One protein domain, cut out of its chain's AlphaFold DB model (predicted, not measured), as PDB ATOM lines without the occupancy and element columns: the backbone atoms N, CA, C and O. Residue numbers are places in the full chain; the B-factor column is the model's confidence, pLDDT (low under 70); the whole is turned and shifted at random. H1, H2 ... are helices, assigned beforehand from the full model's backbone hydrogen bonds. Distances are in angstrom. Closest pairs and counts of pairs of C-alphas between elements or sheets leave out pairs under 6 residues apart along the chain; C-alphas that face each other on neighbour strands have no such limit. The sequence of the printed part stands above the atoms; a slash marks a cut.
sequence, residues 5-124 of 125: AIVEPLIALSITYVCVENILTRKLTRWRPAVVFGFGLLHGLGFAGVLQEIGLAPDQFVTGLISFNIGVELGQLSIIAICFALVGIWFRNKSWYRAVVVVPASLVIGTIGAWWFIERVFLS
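AT A GLANCE: This is residues 5 to 124 of the 125 residues of the protein "HupE/UreJ family protein" of Devosia sp (UniProt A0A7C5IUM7). Four helices make a loose, open frame: H1 and H4 pack side by side, H2 packs on residues 7 to 14 of H1, and long H3 spans the far side, residues 70 to 79 standing free. The 120 printed residues, all helix in class, hold H1, H2, H3, H4 in order, no named strand; radius of gyration of the C-alphas 16.9 A, spans 53 by 34 by 27 A.

HOW THE PARTS SIT: Start at H1, residues 5 to 24, whose residues 7 to 14 alone touch H2, residues 32 to 53, as a hairpin (C-alphas Val 7 and Gly 46 closest, 6.0 A; shallow tilt of 29 degrees, opposite ways). H2 touches H3, residues 61 to 91, with residues 48 to 52 alone, at a steep tilt of 48 degrees, closest C-alphas Ala 48 and Leu 65, 7.1 A. H4, residues 97 to 123, touches H1, closest C-alphas Thr 16 and Gly 110, 4.3 A, at a shallow tilt of 23 degrees, opposite ways. H1 and H3 are apart. Every O i to N i+4 pair is within hydrogen-bond range in H2, against 15 of 16 in H1, 25 of 27 in H3 and 21 of 23 in H4.

IN THESE COORDINATES: Find C-alpha 5 at (64.116, 76.542, 34.610); H1 runs 29.2 A, H2 31.9 A, H3 43.0 A with a kink of 44 degrees near residue 85, and H4 36.6 A to C-alpha 123 at (58.226, 84.538, 29.254).

THE WHOLE: The C-alphas of Asp 59 and Ser 95 are farthest apart, 53.0 A. The printed part has no cut, no link is long, and no printed residue is under 70 in pLDDT.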
ATOM      1  N   ALA A   5      65.283  76.417  35.489       89.44
ATOM      2  CA  ALA A   5      64.116  76.542  34.610       89.44
ATOM      3  C   ALA A   5      62.972  75.556  34.927       89.44
ATOM      4  O   ALA A   5      61.843  75.769  34.501       89.44
ATOM      5  N   ILE A   6      63.240  74.475  35.669       91.06
ATOM      6  CA  ILE A   6      62.223  73.533  36.156       91.06
ATOM      7  C   ILE A   6      61.916  73.787  37.635       91.06
ATOM      8  O   ILE A   6      60.751  73.805  38.030       91.06
ATOM      9  N   VAL A   7      62.943  73.976  38.469       92.88
ATOM     10  CA  VAL A   7      62.770  74.097  39.924       92.88
ATOM     11  C   VAL A   7      62.039  75.385  40.300       92.88
ATOM     12  O   VAL A   7      61.108  75.345  41.103       92.88
ATOM     13  N   GLU A   8      62.405  76.521  39.708       92.38
ATOM     14  CA  GLU A   8      61.834  77.811  40.090       92.38
ATOM     15  C   GLU A   8      60.339  77.960  39.756       92.38
ATOM     16  O   GLU A   8      59.590  78.401  40.638       92.38
ATOM     17  N   PRO A   9      59.840  77.567  38.561       95.06
ATOM     18  CA  PRO A   9      58.400  77.524  38.328       95.06
ATOM     19  C   PRO A   9      57.675  76.628  39.329       95.06
ATOM     20  O   PRO A   9      56.627  77.005  39.849       95.06
ATOM     21  N   LEU A  10      58.228  75.455  39.649       95.56
ATOM     22  CA  LEU A  10      57.598  74.549  40.608       95.56
ATOM     23  C   LEU A  10      57.532  75.168  42.012       95.56
ATOM     24  O   LEU A  10      56.532  74.982  42.710       95.56
ATOM     25  N   ILE A  11      58.549  75.936  42.420       95.31
ATOM     26  CA  ILE A  11      58.529  76.691  43.679       95.31
ATOM     27  C   ILE A  11      57.382  77.710  43.650       95.31
ATOM     28  O   ILE A  11      56.556  77.717  44.567       95.31
ATOM     29  N   ALA A  12      57.255  78.508  42.586       96.38
ATOM     30  CA  ALA A  12      56.162  79.476  42.441       96.38
ATOM     31  C   ALA A  12      54.770  78.806  42.436       96.38
ATOM     32  O   ALA A  12      53.824  79.270  43.089       96.38
ATOM     33  N   LEU A  13      54.653  77.656  41.769       96.81
ATOM     34  CA  LEU A  13      53.432  76.860  41.728       96.81
ATOM     35  C   LEU A  13      53.069  76.296  43.109       96.81
ATOM     36  O   LEU A  13      51.894  76.299  43.475       96.81
ATOM     37  N   SER A  14      54.055  75.874  43.908       96.75
ATOM     38  CA  SER A  14      53.820  75.378  45.271       96.75
ATOM     39  C   SER A  14      53.186  76.439  46.182       96.75
ATOM     40  O   SER A  14      52.251  76.136  46.924       96.75
ATOM     41  N   ILE A  15      53.613  77.703  46.067       96.25
ATOM     42  CA  ILE A  15      53.042  78.834  46.819       96.25
ATOM     43  C   ILE A  15      51.577  79.042  46.427       96.25
ATOM     44  O   ILE A  15      50.700  79.156  47.288       96.25
ATOM     45  N   THR A  16      51.306  79.032  45.121       97.62
ATOM     46  CA  THR A  16      49.950  79.153  44.568       97.62
ATOM     47  C   THR A  16      49.051  78.026  45.069       97.62
ATOM     48  O   THR A  16      47.943  78.284  45.544       97.62
ATOM     49  N   TYR A  17      49.546  76.786  45.042       96.06
ATOM     50  CA  TYR A  17      48.830  75.616  45.545       96.06
ATOM     51  C   TYR A  17      48.439  75.780  47.017       96.06
ATOM     52  O   TYR A  17      47.271  75.597  47.359       96.06
ATOM     53  N   VAL A  18      49.378  76.171  47.889       95.00
ATOM     54  CA  VAL A  18      49.094  76.356  49.324       95.00
ATOM     55  C   VAL A  18      48.063  77.463  49.543       95.00
ATOM     56  O   VAL A  18      47.183  77.316  50.392       95.00
ATOM     57  N   CYS A  19      48.118  78.547  48.765       96.19
ATOM     58  CA  CYS A  19      47.137  79.631  48.842       96.19
ATOM     59  C   CYS A  19      45.733  79.165  48.438       96.19
ATOM     60  O   CYS A  19      44.764  79.440  49.153       96.19
ATOM     61  N   VAL A  20      45.617  78.417  47.339       95.50
ATOM     62  CA  VAL A  20      44.346  77.832  46.885       95.50
ATOM     63  C   VAL A  20      43.810  76.844  47.921       95.50
ATOM     64  O   VAL A  20      42.651  76.945  48.326       95.50
ATOM     65  N   GLU A  21      44.654  75.938  48.420       94.06
ATOM     66  CA  GLU A  21      44.279  74.988  49.471       94.06
ATOM     67  C   GLU A  21      43.778  75.722  50.725       94.06
ATOM     68  O   GLU A  21      42.752  75.343  51.293       94.06
ATOM     69  N   ASN A  22      44.454  76.801  51.135       93.19
ATOM     70  CA  ASN A  22      44.092  77.596  52.308       93.19
ATOM     71  C   ASN A  22      42.738  78.311  52.153       93.19
ATOM     72  O   ASN A  22      42.000  78.461  53.134       93.19
ATOM     73  N   ILE A  23      42.379  78.727  50.933       94.12
ATOM     74  CA  ILE A  23      41.076  79.332  50.620       94.12
ATOM     75  C   ILE A  23      39.970  78.271  50.643       94.12
ATOM     76  O   ILE A  23      38.949  78.470  51.315       94.12
ATOM     77  N   LEU A  24      40.181  77.148  49.951       92.38
ATOM     78  CA  LEU A  24      39.173  76.102  49.756       92.38
ATOM     79  C   LEU A  24      38.943  75.259  51.015       92.38
ATOM     80  O   LEU A  24      37.812  74.883  51.324       92.38
ATOM     81  N   THR A  25      40.002  74.993  51.776       87.75
ATOM     82  CA  THR A  25      39.960  74.063  52.902       87.75
ATOM     83  C   THR A  25      40.062  74.812  54.228       87.75
ATOM     84  O   THR A  25      40.908  75.681  54.430       87.75
ATOM     85  N   ARG A  26      39.177  74.475  55.175       77.44
ATOM     86  CA  ARG A  26      39.191  75.035  56.544       77.44
ATOM     87  C   ARG A  26      39.899  74.145  57.568       77.44
ATOM     88  O   ARG A  26      40.156  74.598  58.677       77.44
ATOM     89  N   LYS A  27      40.165  72.883  57.228       79.94
ATOM     90  CA  LYS A  27      40.727  71.861  58.122       79.94
ATOM     91  C   LYS A  27      42.059  71.344  57.583       79.94
ATOM     92  O   LYS A  27      42.264  71.298  56.377       79.94
ATOM     93  N   LEU A  28      42.939  70.917  58.483       76.12
ATOM     94  CA  LEU A  28      44.172  70.228  58.114       76.12
ATOM     95  C   LEU A  28      43.827  68.843  57.555       76.12
ATOM     96  O   LEU A  28      43.163  68.048  58.219       76.12
ATOM     97  N   THR A  29      44.254  68.569  56.326       83.88
ATOM     98  CA  THR A  29      44.116  67.252  55.702       83.88
ATOM     99  C   THR A  29      45.254  66.340  56.168       83.88
ATOM    100  O   THR A  29      46.360  66.798  56.453       83.88
ATOM    101  N   ARG A  30      45.009  65.024  56.238       87.94
ATOM    102  CA  ARG A  30      46.017  64.040  56.684       87.94
ATOM    103  C   ARG A  30      47.258  63.997  55.781       87.94
ATOM    104  O   ARG A  30      48.329  63.621  56.238       87.94
ATOM    105  N   TRP A  31      47.113  64.406  54.521       87.50
ATOM    106  CA  TRP A  31      48.178  64.426  53.516       87.50
ATOM    107  C   TRP A  31      49.023  65.700  53.534       87.50
ATOM    108  O   TRP A  31      50.119  65.709  52.976       87.50
ATOM    109  N   ARG A  32      48.558  66.762  54.200       88.44
ATOM    110  CA  ARG A  32      49.234  68.061  54.211       88.44
ATOM    111  C   ARG A  32      50.703  67.999  54.650       88.44
ATOM    112  O   ARG A  32      51.516  68.632  53.983       88.44
ATOM    113  N   PRO A  33      51.089  67.231  55.692       92.06
ATOM    114  CA  PRO A  33      52.495  67.123  56.078       92.06
ATOM    115  C   PRO A  33      53.379  66.549  54.967       92.06
ATOM    116  O   PRO A  33      54.474  67.050  54.746       92.06
ATOM    117  N   ALA A  34      52.888  65.549  54.227       93.44
ATOM    118  CA  ALA A  34      53.630  64.956  53.117       93.44
ATOM    119  C   ALA A  34      53.816  65.954  51.963       93.44
ATOM    120  O   ALA A  34      54.901  66.050  51.396       93.44
ATOM    121  N   VAL A  35      52.778  66.739  51.654       91.94
ATOM    122  CA  VAL A  35      52.837  67.783  50.620       91.94
ATOM    123  C   VAL A  35      53.824  68.889  51.005       91.94
ATOM    124  O   VAL A  35      54.695  69.234  50.211       91.94
ATOM    125  N   VAL A  36      53.738  69.407  52.234       91.94
ATOM    126  CA  VAL A  36      54.644  70.458  52.727       91.94
ATOM    127  C   VAL A  36      56.089  69.963  52.784       91.94
ATOM    128  O   VAL A  36      56.990  70.703  52.411       91.94
ATOM    129  N   PHE A  37      56.318  68.707  53.175       94.00
ATOM    130  CA  PHE A  37      57.647  68.098  53.121       94.00
ATOM    131  C   PHE A  37      58.196  68.054  51.686       94.00
ATOM    132  O   PHE A  37      59.333  68.457  51.451       94.00
ATOM    133  N   GLY A  38      57.373  67.644  50.714       95.50
ATOM    134  CA  GLY A  38      57.743  67.659  49.296       95.50
ATOM    135  C   GLY A  38      58.089  69.060  48.782       95.50
ATOM    136  O   GLY A  38      59.089  69.229  48.085       95.50
ATOM    137  N   PHE A  39      57.320  70.079  49.171       95.44
ATOM    138  CA  PHE A  39      57.656  71.471  48.859       95.44
ATOM    139  C   PHE A  39      58.947  71.920  49.543       95.44
ATOM    140  O   PHE A  39      59.772  72.554  48.897       95.44
ATOM    141  N   GLY A  40      59.184  71.534  50.797       92.62
ATOM    142  CA  GLY A  40      60.446  71.807  51.488       92.62
ATOM    143  C   GLY A  40      61.658  71.247  50.738       92.62
ATOM    144  O   GLY A  40      62.633  71.965  50.526       92.62
ATOM    145  N   LEU A  41      61.575  70.003  50.250       92.94
ATOM    146  CA  LEU A  41      62.628  69.403  49.421       92.94
ATOM    147  C   LEU A  41      62.842  70.173  48.114       92.94
ATOM    148  O   LEU A  41      63.981  70.444  47.739       92.94
ATOM    149  N   LEU A  42      61.757  70.553  47.436       93.88
ATOM    150  CA  LEU A  42      61.816  71.335  46.201       93.88
ATOM    151  C   LEU A  42      62.510  72.691  46.417       93.88
ATOM    152  O   LEU A  42      63.371  73.078  45.630       93.88
ATOM    153  N   HIS A  43      62.164  73.397  47.494       92.19
ATOM    154  CA  HIS A  43      62.777  74.681  47.843       92.19
ATOM    155  C   HIS A  43      64.258  74.500  48.192       92.19
ATOM    156  O   HIS A  43      65.096  75.259  47.709       92.19
ATOM    157  N   GLY A  44      64.597  73.446  48.941       90.19
ATOM    158  CA  GLY A  44      65.982  73.084  49.250       90.19
ATOM    159  C   GLY A  44      66.835  72.830  48.002       90.19
ATOM    160  O   GLY A  44      67.977  73.285  47.944       90.19
ATOM    161  N   LEU A  45      66.276  72.176  46.975       90.25
ATOM    162  CA  LEU A  45      66.946  72.002  45.678       90.25
ATOM    163  C   LEU A  45      67.201  73.343  44.977       90.25
ATOM    164  O   LEU A  45      68.281  73.532  44.419       90.25
ATOM    165  N   GLY A  46      66.240  74.271  45.030       88.69
ATOM    166  CA  GLY A  46      66.395  75.617  44.468       88.69
ATOM    167  C   GLY A  46      67.518  76.400  45.149       88.69
ATOM    168  O   GLY A  46      68.397  76.938  44.480       88.69
ATOM    169  N   PHE A  47      67.553  76.392  46.482       87.56
ATOM    170  CA  PHE A  47      68.605  77.068  47.244       87.56
ATOM    171  C   PHE A  47      69.989  76.465  47.019       87.56
ATOM    172  O   PHE A  47      70.956  77.207  46.859       87.56
ATOM    173  N   ALA A  48      70.091  75.133  46.968       87.06
ATOM    174  CA  ALA A  48      71.350  74.455  46.676       87.06
ATOM    175  C   ALA A  48      71.907  74.847  45.295       87.06
ATOM    176  O   ALA A  48      73.116  75.038  45.171       87.06
ATOM    177  N   GLY A  49      71.037  75.016  44.289       84.00
ATOM    178  CA  GLY A  49      71.422  75.522  42.968       84.00
ATOM    179  C   GLY A  49      72.010  76.934  43.033       84.00
ATOM    180  O   GLY A  49      73.131  77.151  42.582       84.00
ATOM    181  N   VAL A  50      71.316  77.865  43.694       84.69
ATOM    182  CA  VAL A  50      71.778  79.257  43.853       84.69
ATOM    183  C   VAL A  50      73.106  79.340  44.620       84.69
ATOM    184  O   VAL A  50      74.014  80.064  44.221       84.69
ATOM    185  N   LEU A  51      73.264  78.574  45.705       85.88
ATOM    186  CA  LEU A  51      74.514  78.517  46.480       85.88
ATOM    187  C   LEU A  51      75.707  78.025  45.647       85.88
ATOM    188  O   LEU A  51      76.837  78.463  45.869       85.88
ATOM    189  N   GLN A  52      75.463  77.132  44.689       82.19
ATOM    190  CA  GLN A  52      76.486  76.664  43.763       82.19
ATOM    191  C   GLN A  52      76.830  77.725  42.706       82.19
ATOM    192  O   GLN A  52      78.006  77.896  42.390       82.19
ATOM    193  N   GLU A  53      75.841  78.467  42.200       84.06
ATOM    194  CA  GLU A  53      76.047  79.578  41.254       84.06
ATOM    195  C   GLU A  53      76.844  80.738  41.866       84.06
ATOM    196  O   GLU A  53      77.636  81.374  41.173       84.06
ATOM    197  N   ILE A  54      76.715  80.961  43.180       84.25
ATOM    198  CA  ILE A  54      77.543  81.913  43.943       84.25
ATOM    199  C   ILE A  54      79.031  81.495  43.959       84.25
ATOM    200  O   ILE A  54      79.900  82.307  44.279       84.25
ATOM    201  N   GLY A  55      79.357  80.256  43.569       80.94
ATOM    202  CA  GLY A  55      80.734  79.796  43.391       80.94
ATOM    203  C   GLY A  55      81.448  79.451  44.697       80.94
ATOM    204  O   GLY A  55      82.670  79.579  44.776       80.94
ATOM    205  N   LEU A  56      80.702  79.033  45.728       83.25
ATOM    206  CA  LEU A  56      81.289  78.577  46.990       83.25
ATOM    207  C   LEU A  56      82.297  77.448  46.749       83.25
ATOM    208  O   LEU A  56      82.032  76.500  46.007       83.25
ATOM    209  N   ALA A  57      83.443  77.536  47.425       86.19
ATOM    210  CA  ALA A  57      84.435  76.475  47.394       86.19
ATOM    211  C   ALA A  57      83.826  75.163  47.943       86.19
ATOM    212  O   ALA A  57      82.991  75.213  48.857       86.19
ATOM    213  N   PRO A  58      84.203  73.981  47.415       83.31
ATOM    214  CA  PRO A  58      83.577  72.709  47.795       83.31
ATOM    215  C   PRO A  58      83.620  72.412  49.301       83.31
ATOM    216  O   PRO A  58      82.686  71.827  49.846       83.31
ATOM    217  N   ASP A  59      84.679  72.848  49.980       89.06
ATOM    218  CA  ASP A  59      84.881  72.735  51.428       89.06
ATOM    219  C   ASP A  59      83.957  73.658  52.242       89.06
ATOM    220  O   ASP A  59      83.628  73.358  53.391       89.06
ATOM    221  N   GLN A  60      83.483  74.751  51.643       88.94
ATOM    222  CA  GLN A  60      82.588  75.722  52.274       88.94
ATOM    223  C   GLN A  60      81.112  75.470  51.961       88.94
ATOM    224  O   GLN A  60      80.250  76.029  52.637       88.94
ATOM    225  N   PHE A  61      80.801  74.620  50.979       88.00
ATOM    226  CA  PHE A  61      79.432  74.388  50.514       88.00
ATOM    227  C   PHE A  61      78.493  73.922  51.634       88.00
ATOM    228  O   PHE A  61      77.409  74.474  51.801       88.00
ATOM    229  N   VAL A  62      78.913  72.939  52.439       88.81
ATOM    230  CA  VAL A  62      78.085  72.396  53.534       88.81
ATOM    231  C   VAL A  62      77.839  73.454  54.607       88.81
ATOM    232  O   VAL A  62      76.702  73.650  55.031       88.81
ATOM    233  N   THR A  63      78.886  74.177  55.010       91.50
ATOM    234  CA  THR A  63      78.781  75.274  55.979       91.50
ATOM    235  C   THR A  63      77.865  76.375  55.459       91.50
ATOM    236  O   THR A  63      76.954  76.795  56.168       91.50
ATOM    237  N   GLY A  64      78.044  76.788  54.201       90.75
ATOM    238  CA  GLY A  64      77.208  77.783  53.538       90.75
ATOM    239  C   GLY A  64      75.745  77.353  53.465       90.75
ATOM    240  O   GLY A  64      74.864  78.141  53.796       90.75
ATOM    241  N   LEU A  65      75.477  76.090  53.128       89.94
ATOM    242  CA  LEU A  65      74.125  75.535  53.088       89.94
ATOM    243  C   LEU A  65      73.467  75.531  54.475       89.94
ATOM    244  O   LEU A  65      72.302  75.913  54.595       89.94
ATOM    245  N   ILE A  66      74.193  75.140  55.528       91.25
ATOM    246  CA  ILE A  66      73.682  75.166  56.909       91.25
ATOM    247  C   ILE A  66      73.403  76.608  57.348       91.25
ATOM    248  O   ILE A  66      72.301  76.900  57.810       91.25
ATOM    249  N   SER A  67      74.362  77.520  57.172       92.69
ATOM    250  CA  SER A  67      74.207  78.933  57.534       92.69
ATOM    251  C   SER A  67      73.063  79.602  56.773       92.69
ATOM    252  O   SER A  67      72.295  80.357  57.368       92.69
ATOM    253  N   PHE A  68      72.900  79.285  55.486       91.12
ATOM    254  CA  PHE A  68      71.783  79.758  54.675       91.12
ATOM    255  C   PHE A  68      70.441  79.261  55.227       91.12
ATOM    256  O   PHE A  68      69.544  80.071  55.452       91.12
ATOM    257  N   ASN A  69      70.308  77.961  55.519       91.69
ATOM    258  CA  ASN A  69      69.068  77.406  56.074       91.69
ATOM    259  C   ASN A  69      68.729  78.002  57.447       91.69
ATOM    260  O   ASN A  69      67.573  78.341  57.686       91.69
ATOM    261  N   ILE A  70      69.721  78.196  58.323       94.75
ATOM    262  CA  ILE A  70      69.514  78.877  59.611       94.75
ATOM    263  C   ILE A  70      68.996  80.301  59.381       94.75
ATOM    264  O   ILE A  70      68.037  80.717  60.028       94.75
ATOM    265  N   GLY A  71      69.594  81.041  58.444       94.88
ATOM    266  CA  GLY A  71      69.136  82.381  58.079       94.88
ATOM    267  C   GLY A  71      67.690  82.395  57.574       94.88
ATOM    268  O   GLY A  71      66.900  83.236  58.007       94.88
ATOM    269  N   VAL A  72      67.324  81.443  56.708       94.00
ATOM    270  CA  VAL A  72      65.956  81.297  56.186       94.00
ATOM    271  C   VAL A  72      64.966  80.991  57.307       94.00
ATOM    272  O   VAL A  72      63.957  81.685  57.413       94.00
ATOM    273  N   GLU A  73      65.263  80.016  58.166       94.75
ATOM    274  CA  GLU A  73      64.388  79.633  59.280       94.75
ATOM    275  C   GLU A  73      64.182  80.814  60.244       94.75
ATOM    276  O   GLU A  73      63.054  81.136  60.615       94.75
ATOM    277  N   LEU A  74      65.253  81.542  60.583       97.44
ATOM    278  CA  LEU A  74      65.161  82.746  61.414       97.44
ATOM    279  C   LEU A  74      64.324  83.846  60.752       97.44
ATOM    280  O   LEU A  74      63.509  84.484  61.425       97.44
ATOM    281  N   GLY A  75      64.487  84.066  59.446       96.69
ATOM    282  CA  GLY A  75      63.684  85.027  58.688       96.69
ATOM    283  C   GLY A  75      62.200  84.655  58.674       96.69
ATOM    284  O   GLY A  75      61.345  85.494  58.967       96.69
ATOM    285  N   GLN A  76      61.887  83.385  58.413       95.44
ATOM    286  CA  GLN A  76      60.520  82.864  58.415       95.44
ATOM    287  C   GLN A  76      59.872  82.988  59.797       95.44
ATOM    288  O   GLN A  76      58.772  83.538  59.905       95.44
ATOM    289  N   LEU A  77      60.559  82.557  60.859       97.12
ATOM    290  CA  LEU A  77      60.077  82.689  62.236       97.12
ATOM    291  C   LEU A  77      59.861  84.154  62.625       97.12
ATOM    292  O   LEU A  77      58.851  84.471  63.254       97.12
ATOM    293  N   SER A  78      60.754  85.054  62.205       97.94
ATOM    294  CA  SER A  78      60.621  86.492  62.462       97.94
ATOM    295  C   SER A  78      59.374  87.070  61.793       97.94
ATOM    296  O   SER A  78      58.583  87.750  62.447       97.94
ATOM    297  N   ILE A  79      59.139  86.755  60.515       96.75
ATOM    298  CA  ILE A  79      57.944  87.206  59.787       96.75
ATOM    299  C   ILE A  79      56.672  86.641  60.431       96.75
ATOM    300  O   ILE A  79      55.711  87.383  60.644       96.75
ATOM    301  N   ILE A  80      56.661  85.352  60.784       95.88
ATOM    302  CA  ILE A  80      55.523  84.723  61.467       95.88
ATOM    303  C   ILE A  80      55.255  85.415  62.804       95.88
ATOM    304  O   ILE A  80      54.105  85.751  63.086       95.88
ATOM    305  N   ALA A  81      56.291  85.665  63.607       97.06
ATOM    306  CA  ALA A  81      56.168  86.331  64.898       97.06
ATOM    307  C   ALA A  81      55.611  87.754  64.754       97.06
ATOM    308  O   ALA A  81      54.689  88.118  65.482       97.06
ATOM    309  N   ILE A  82      56.103  88.530  63.782       97.38
ATOM    310  CA  ILE A  82      55.621  89.890  63.502       97.38
ATOM    311  C   ILE A  82      54.151  89.863  63.066       97.38
ATOM    312  O   ILE A  82      53.318  90.550  63.657       97.38
ATOM    313  N   CYS A  83      53.795  89.028  62.087       95.31
ATOM    314  CA  CYS A  83      52.411  88.881  61.630       95.31
ATOM    315  C   CYS A  83      51.484  88.420  62.765       95.31
ATOM    316  O   CYS A  83      50.361  88.915  62.912       95.31
ATOM    317  N   PHE A  84      51.953  87.496  63.604       94.88
ATOM    318  CA  PHE A  84      51.204  87.027  64.759       94.88
ATOM    319  C   PHE A  84      51.026  88.134  65.804       94.88
ATOM    320  O   PHE A  84      49.914  88.313  66.293       94.88
ATOM    321  N   ALA A  85      52.060  88.920  66.101       96.69
ATOM    322  CA  ALA A  85      51.983  90.020  67.055       96.69
ATOM    323  C   ALA A  85      51.059  91.154  66.581       96.69
ATOM    324  O   ALA A  85      50.264  91.669  67.367       96.69
ATOM    325  N   LEU A  86      51.126  91.516  65.297       95.19
ATOM    326  CA  LEU A  86      50.335  92.609  64.725       95.19
ATOM    327  C   LEU A  86      48.862  92.240  64.522       95.19
ATOM    328  O   LEU A  86      47.981  93.070  64.727       95.19
ATOM    329  N   VAL A  87      48.583  91.003  64.105       93.62
ATOM    330  CA  VAL A  87      47.252  90.612  63.611       93.62
ATOM    331  C   VAL A  87      46.712  89.378  64.342       93.62
ATOM    332  O   VAL A  87      45.540  89.335  64.727       93.62
ATOM    333  N   GLY A  88      47.567  88.390  64.601       91.81
ATOM    334  CA  GLY A  88      47.196  87.132  65.251       91.81
ATOM    335  C   GLY A  88      46.702  87.285  66.693       91.81
ATOM    336  O   GLY A  88      45.623  86.786  67.007       91.81
ATOM    337  N   ILE A  89      47.440  87.979  67.565       94.25
ATOM    338  CA  ILE A  89      47.113  88.125  69.000       94.25
ATOM    339  C   ILE A  89      45.720  88.739  69.197       94.25
ATOM    340  O   ILE A  89      44.944  88.282  70.035       94.25
ATOM    341  N   TRP A  90      45.383  89.733  68.382       94.62
ATOM    342  CA  TRP A  90      44.192  90.562  68.559       94.62
ATOM    343  C   TRP A  90      42.954  89.987  67.868       94.62
ATOM    344  O   TRP A  90      41.837  90.093  68.385       94.62
ATOM    345  N   PHE A  91      43.132  89.372  66.692       94.31
ATOM    346  CA  PHE A  91      42.014  89.107  65.784       94.31
ATOM    347  C   PHE A  91      41.824  87.634  65.405       94.31
ATOM    348  O   PHE A  91      40.770  87.311  64.859       94.31
ATOM    349  N   ARG A  92      42.743  86.714  65.750       89.31
ATOM    350  CA  ARG A  92      42.675  85.290  65.329       89.31
ATOM    351  C   ARG A  92      41.359  84.571  65.647       89.31
ATOM    352  O   ARG A  92      40.974  83.662  64.921       89.31
ATOM    353  N   ASN A  93      40.686  84.954  66.734       92.00
ATOM    354  CA  ASN A  93      39.454  84.306  67.203       92.00
ATOM    355  C   ASN A  93      38.180  84.982  66.665       92.00
ATOM    356  O   ASN A  93      37.072  84.558  66.990       92.00
ATOM    357  N   LYS A  94      38.303  86.057  65.877       94.06
ATOM    358  CA  LYS A  94      37.149  86.765  65.316       94.06
ATOM    359  C   LYS A  94      36.624  86.020  64.088       94.06
ATOM    360  O   LYS A  94      37.391  85.619  63.219       94.06
ATOM    361  N   SER A  95      35.303  85.886  63.975       91.56
ATOM    362  CA  SER A  95      34.646  85.192  62.854       91.56
ATOM    363  C   SER A  95      34.960  85.812  61.485       91.56
ATOM    364  O   SER A  95      35.054  85.095  60.489       91.56
ATOM    365  N   TRP A  96      35.184  87.128  61.438       94.69
ATOM    366  CA  TRP A  96      35.541  87.860  60.221       94.69
ATOM    367  C   TRP A  96      37.012  87.699  59.812       94.69
ATOM    368  O   TRP A  96      37.342  87.967  58.658       94.69
ATOM    369  N   TYR A  97      37.894  87.227  60.706       93.19
ATOM    370  CA  TYR A  97      39.343  87.146  60.476       93.19
ATOM    371  C   TYR A  97      39.682  86.413  59.178       93.19
ATOM    372  O   TYR A  97      40.484  86.871  58.366       93.19
ATOM    373  N   ARG A  98      39.012  85.282  58.938       92.50
ATOM    374  CA  ARG A  98      39.221  84.509  57.713       92.50
ATOM    375  C   ARG A  98      38.817  85.294  56.464       92.50
ATOM    376  O   ARG A  98      39.547  85.262  55.482       92.50
ATOM    377  N   ALA A  99      37.665  85.958  56.499       94.00
ATOM    378  CA  ALA A  99      37.104  86.648  55.341       94.00
ATOM    379  C   ALA A  99      37.889  87.915  54.969       94.00
ATOM    380  O   ALA A  99      38.007  88.219  53.790       94.00
ATOM    381  N   VAL A 100      38.438  88.624  55.960       95.06
ATOM    382  CA  VAL A 100      39.106  89.921  55.748       95.06
ATOM    383  C   VAL A 100      40.627  89.794  55.664       95.06
ATOM    384  O   VAL A 100      41.258  90.552  54.940       95.06
ATOM    385  N   VAL A 101      41.233  88.840  56.378       94.25
ATOM    386  CA  VAL A 101      42.698  88.692  56.426       94.25
ATOM    387  C   VAL A 101      43.142  87.491  55.601       94.25
ATOM    388  O   VAL A 101      43.882  87.639  54.634       94.25
ATOM    389  N   VAL A 102      42.673  86.292  55.955       94.06
ATOM    390  CA  VAL A 102      43.220  85.042  55.401       94.06
ATOM    391  C   VAL A 102      42.933  84.904  53.908       94.06
ATOM    392  O   VAL A 102      43.848  84.607  53.141       94.06
ATOM    393  N   VAL A 103      41.679  85.099  53.491       95.62
ATOM    394  CA  VAL A 103      41.270  84.928  52.088       95.62
ATOM    395  C   VAL A 103      41.906  85.996  51.188       95.62
ATOM    396  O   VAL A 103      42.553  85.594  50.223       95.62
ATOM    397  N   PRO A 104      41.835  87.308  51.491       96.81
ATOM    398  CA  PRO A 104      42.479  88.325  50.658       96.81
ATOM    399  C   PRO A 104      43.998  88.162  50.582       96.81
ATOM    400  O   PRO A 104      44.549  88.209  49.487       96.81
ATOM    401  N   ALA A 105      44.675  87.877  51.702       96.12
ATOM    402  CA  ALA A 105      46.120  87.635  51.686       96.12
ATOM    403  C   ALA A 105      46.484  86.419  50.820       96.12
ATOM    404  O   ALA A 105      47.424  86.481  50.034       96.12
ATOM    405  N   SER A 106      45.707  85.334  50.909       97.12
ATOM    406  CA  SER A 106      45.930  84.135  50.089       97.12
ATOM    407  C   SER A 106      45.661  84.399  48.606       97.12
ATOM    408  O   SER A 106      46.378  83.876  47.761       97.12
ATOM    409  N   LEU A 107      44.671  85.232  48.268       98.00
ATOM    410  CA  LEU A 107      44.422  85.646  46.885       98.00
ATOM    411  C   LEU A 107      45.583  86.478  46.334       98.00
ATOM    412  O   LEU A 107      46.061  86.198  45.240       98.00
ATOM    413  N   VAL A 108      46.079  87.456  47.092       98.12
ATOM    414  CA  VAL A 108      47.213  88.295  46.668       98.12
ATOM    415  C   VAL A 108      48.481  87.454  46.499       98.12
ATOM    416  O   VAL A 108      49.092  87.469  45.437       98.12
ATOM    417  N   ILE A 109      48.854  86.659  47.504       97.75
ATOM    418  CA  ILE A 109      50.066  85.829  47.438       97.75
ATOM    419  C   ILE A 109      49.936  84.767  46.338       97.75
ATOM    420  O   ILE A 109      50.875  84.547  45.576       97.75
ATOM    421  N   GLY A 110      48.766  84.134  46.215       98.00
ATOM    422  CA  GLY A 110      48.510  83.115  45.200       98.00
ATOM    423  C   GLY A 110      48.519  83.667  43.776       98.00
ATOM    424  O   GLY A 110      49.042  83.014  42.881       98.00
ATOM    425  N   THR A 111      47.997  84.876  43.553       97.94
ATOM    426  CA  THR A 111      48.041  85.526  42.230       97.94
ATOM    427  C   THR A 111      49.454  85.949  41.847       97.94
ATOM    428  O   THR A 111      49.852  85.715  40.709       97.94
ATOM    429  N   ILE A 112      50.241  86.478  42.791       98.12
ATOM    430  CA  ILE A 112      51.669  86.763  42.574       98.12
ATOM    431  C   ILE A 112      52.424  85.471  42.237       98.12
ATOM    432  O   ILE A 112      53.176  85.436  41.268       98.12
ATOM    433  N   GLY A 113      52.187  84.391  42.989       97.19
ATOM    434  CA  GLY A 113      52.784  83.083  42.713       97.19
ATOM    435  C   GLY A 113      52.412  82.540  41.330       97.19
ATOM    436  O   GLY A 113      53.280  82.057  40.606       97.19
ATOM    437  N   ALA A 114      51.144  82.663  40.931       97.44
ATOM    438  CA  ALA A 114      50.667  82.217  39.626       97.44
ATOM    439  C   ALA A 114      51.275  83.043  38.486       97.44
ATOM    440  O   ALA A 114      51.689  82.480  37.473       97.44
ATOM    441  N   TRP A 115      51.377  84.362  38.667       97.31
ATOM    442  CA  TRP A 115      52.060  85.248  37.728       97.31
ATOM    443  C   TRP A 115      53.521  84.833  37.540       97.31
ATOM    444  O   TRP A 115      53.963  84.601  36.420       97.31
ATOM    445  N   TRP A 116      54.242  84.641  38.643       96.69
ATOM    446  CA  TRP A 116      55.637  84.202  38.646       96.69
ATOM    447  C   TRP A 116      55.864  82.810  38.060       96.69
ATOM    448  O   TRP A 116      56.949  82.536  37.548       96.69
ATOM    449  N   PHE A 117      54.873  81.924  38.142       96.62
ATOM    450  CA  PHE A 117      54.903  80.649  37.438       96.62
ATOM    451  C   PHE A 117      54.789  80.859  35.923       96.62
ATOM    452  O   PHE A 117      55.613  80.342  35.175       96.62
ATOM    453  N   ILE A 118      53.804  81.644  35.474       96.19
ATOM    454  CA  ILE A 118      53.590  81.936  34.048       96.19
ATOM    455  C   ILE A 118      54.820  82.615  33.448       96.19
ATOM    456  O   ILE A 118      55.285  82.207  32.386       96.19
ATOM    457  N   GLU A 119      55.365  83.611  34.143       95.19
ATOM    458  CA  GLU A 119      56.564  84.330  33.731       95.19
ATOM    459  C   GLU A 119      57.724  83.365  33.473       95.19
ATOM    460  O   GLU A 119      58.250  83.320  32.363       95.19
ATOM    461  N   ARG A 120      58.047  82.508  34.445       93.44
ATOM    462  CA  ARG A 120      59.185  81.590  34.326       93.44
ATOM    463  C   ARG A 120      58.990  80.476  33.297       93.44
ATOM    464  O   ARG A 120      59.974  79.985  32.761       93.44
ATOM    465  N   VAL A 121      57.750  80.054  33.037       93.75
ATOM    466  CA  VAL A 121      57.468  78.981  32.064       93.75
ATOM    467  C   VAL A 121      57.399  79.507  30.634       93.75
ATOM    468  O   VAL A 121      57.861  78.830  29.720       93.75
ATOM    469  N   PHE A 122      56.792  80.676  30.426       92.31
ATOM    470  CA  PHE A 122      56.420  81.139  29.086       92.31
ATOM    471  C   PHE A 122      57.148  82.404  28.634       92.31
ATOM    472  O   PHE A 122      57.229  82.640  27.432       92.31
ATOM    473  N   LEU A 123      57.628  83.233  29.564       85.56
ATOM    474  CA  LEU A 123      58.226  84.538  29.254       85.56
ATOM    475  C   LEU A 123      59.743  84.566  29.475       85.56
ATOM    476  O   LEU A 123      60.416  85.421  28.910       85.56
ATOM    477  N   SER A 124      60.272  83.651  30.287       75.62
ATOM    478  CA  SER A 124      61.706  83.516  30.583       75.62
ATOM    479  C   SER A 124      62.392  82.370  29.819       75.62
ATOM    480  O   SER A 124      63.523  82.027  30.160       75.62
TER     481      SER A 124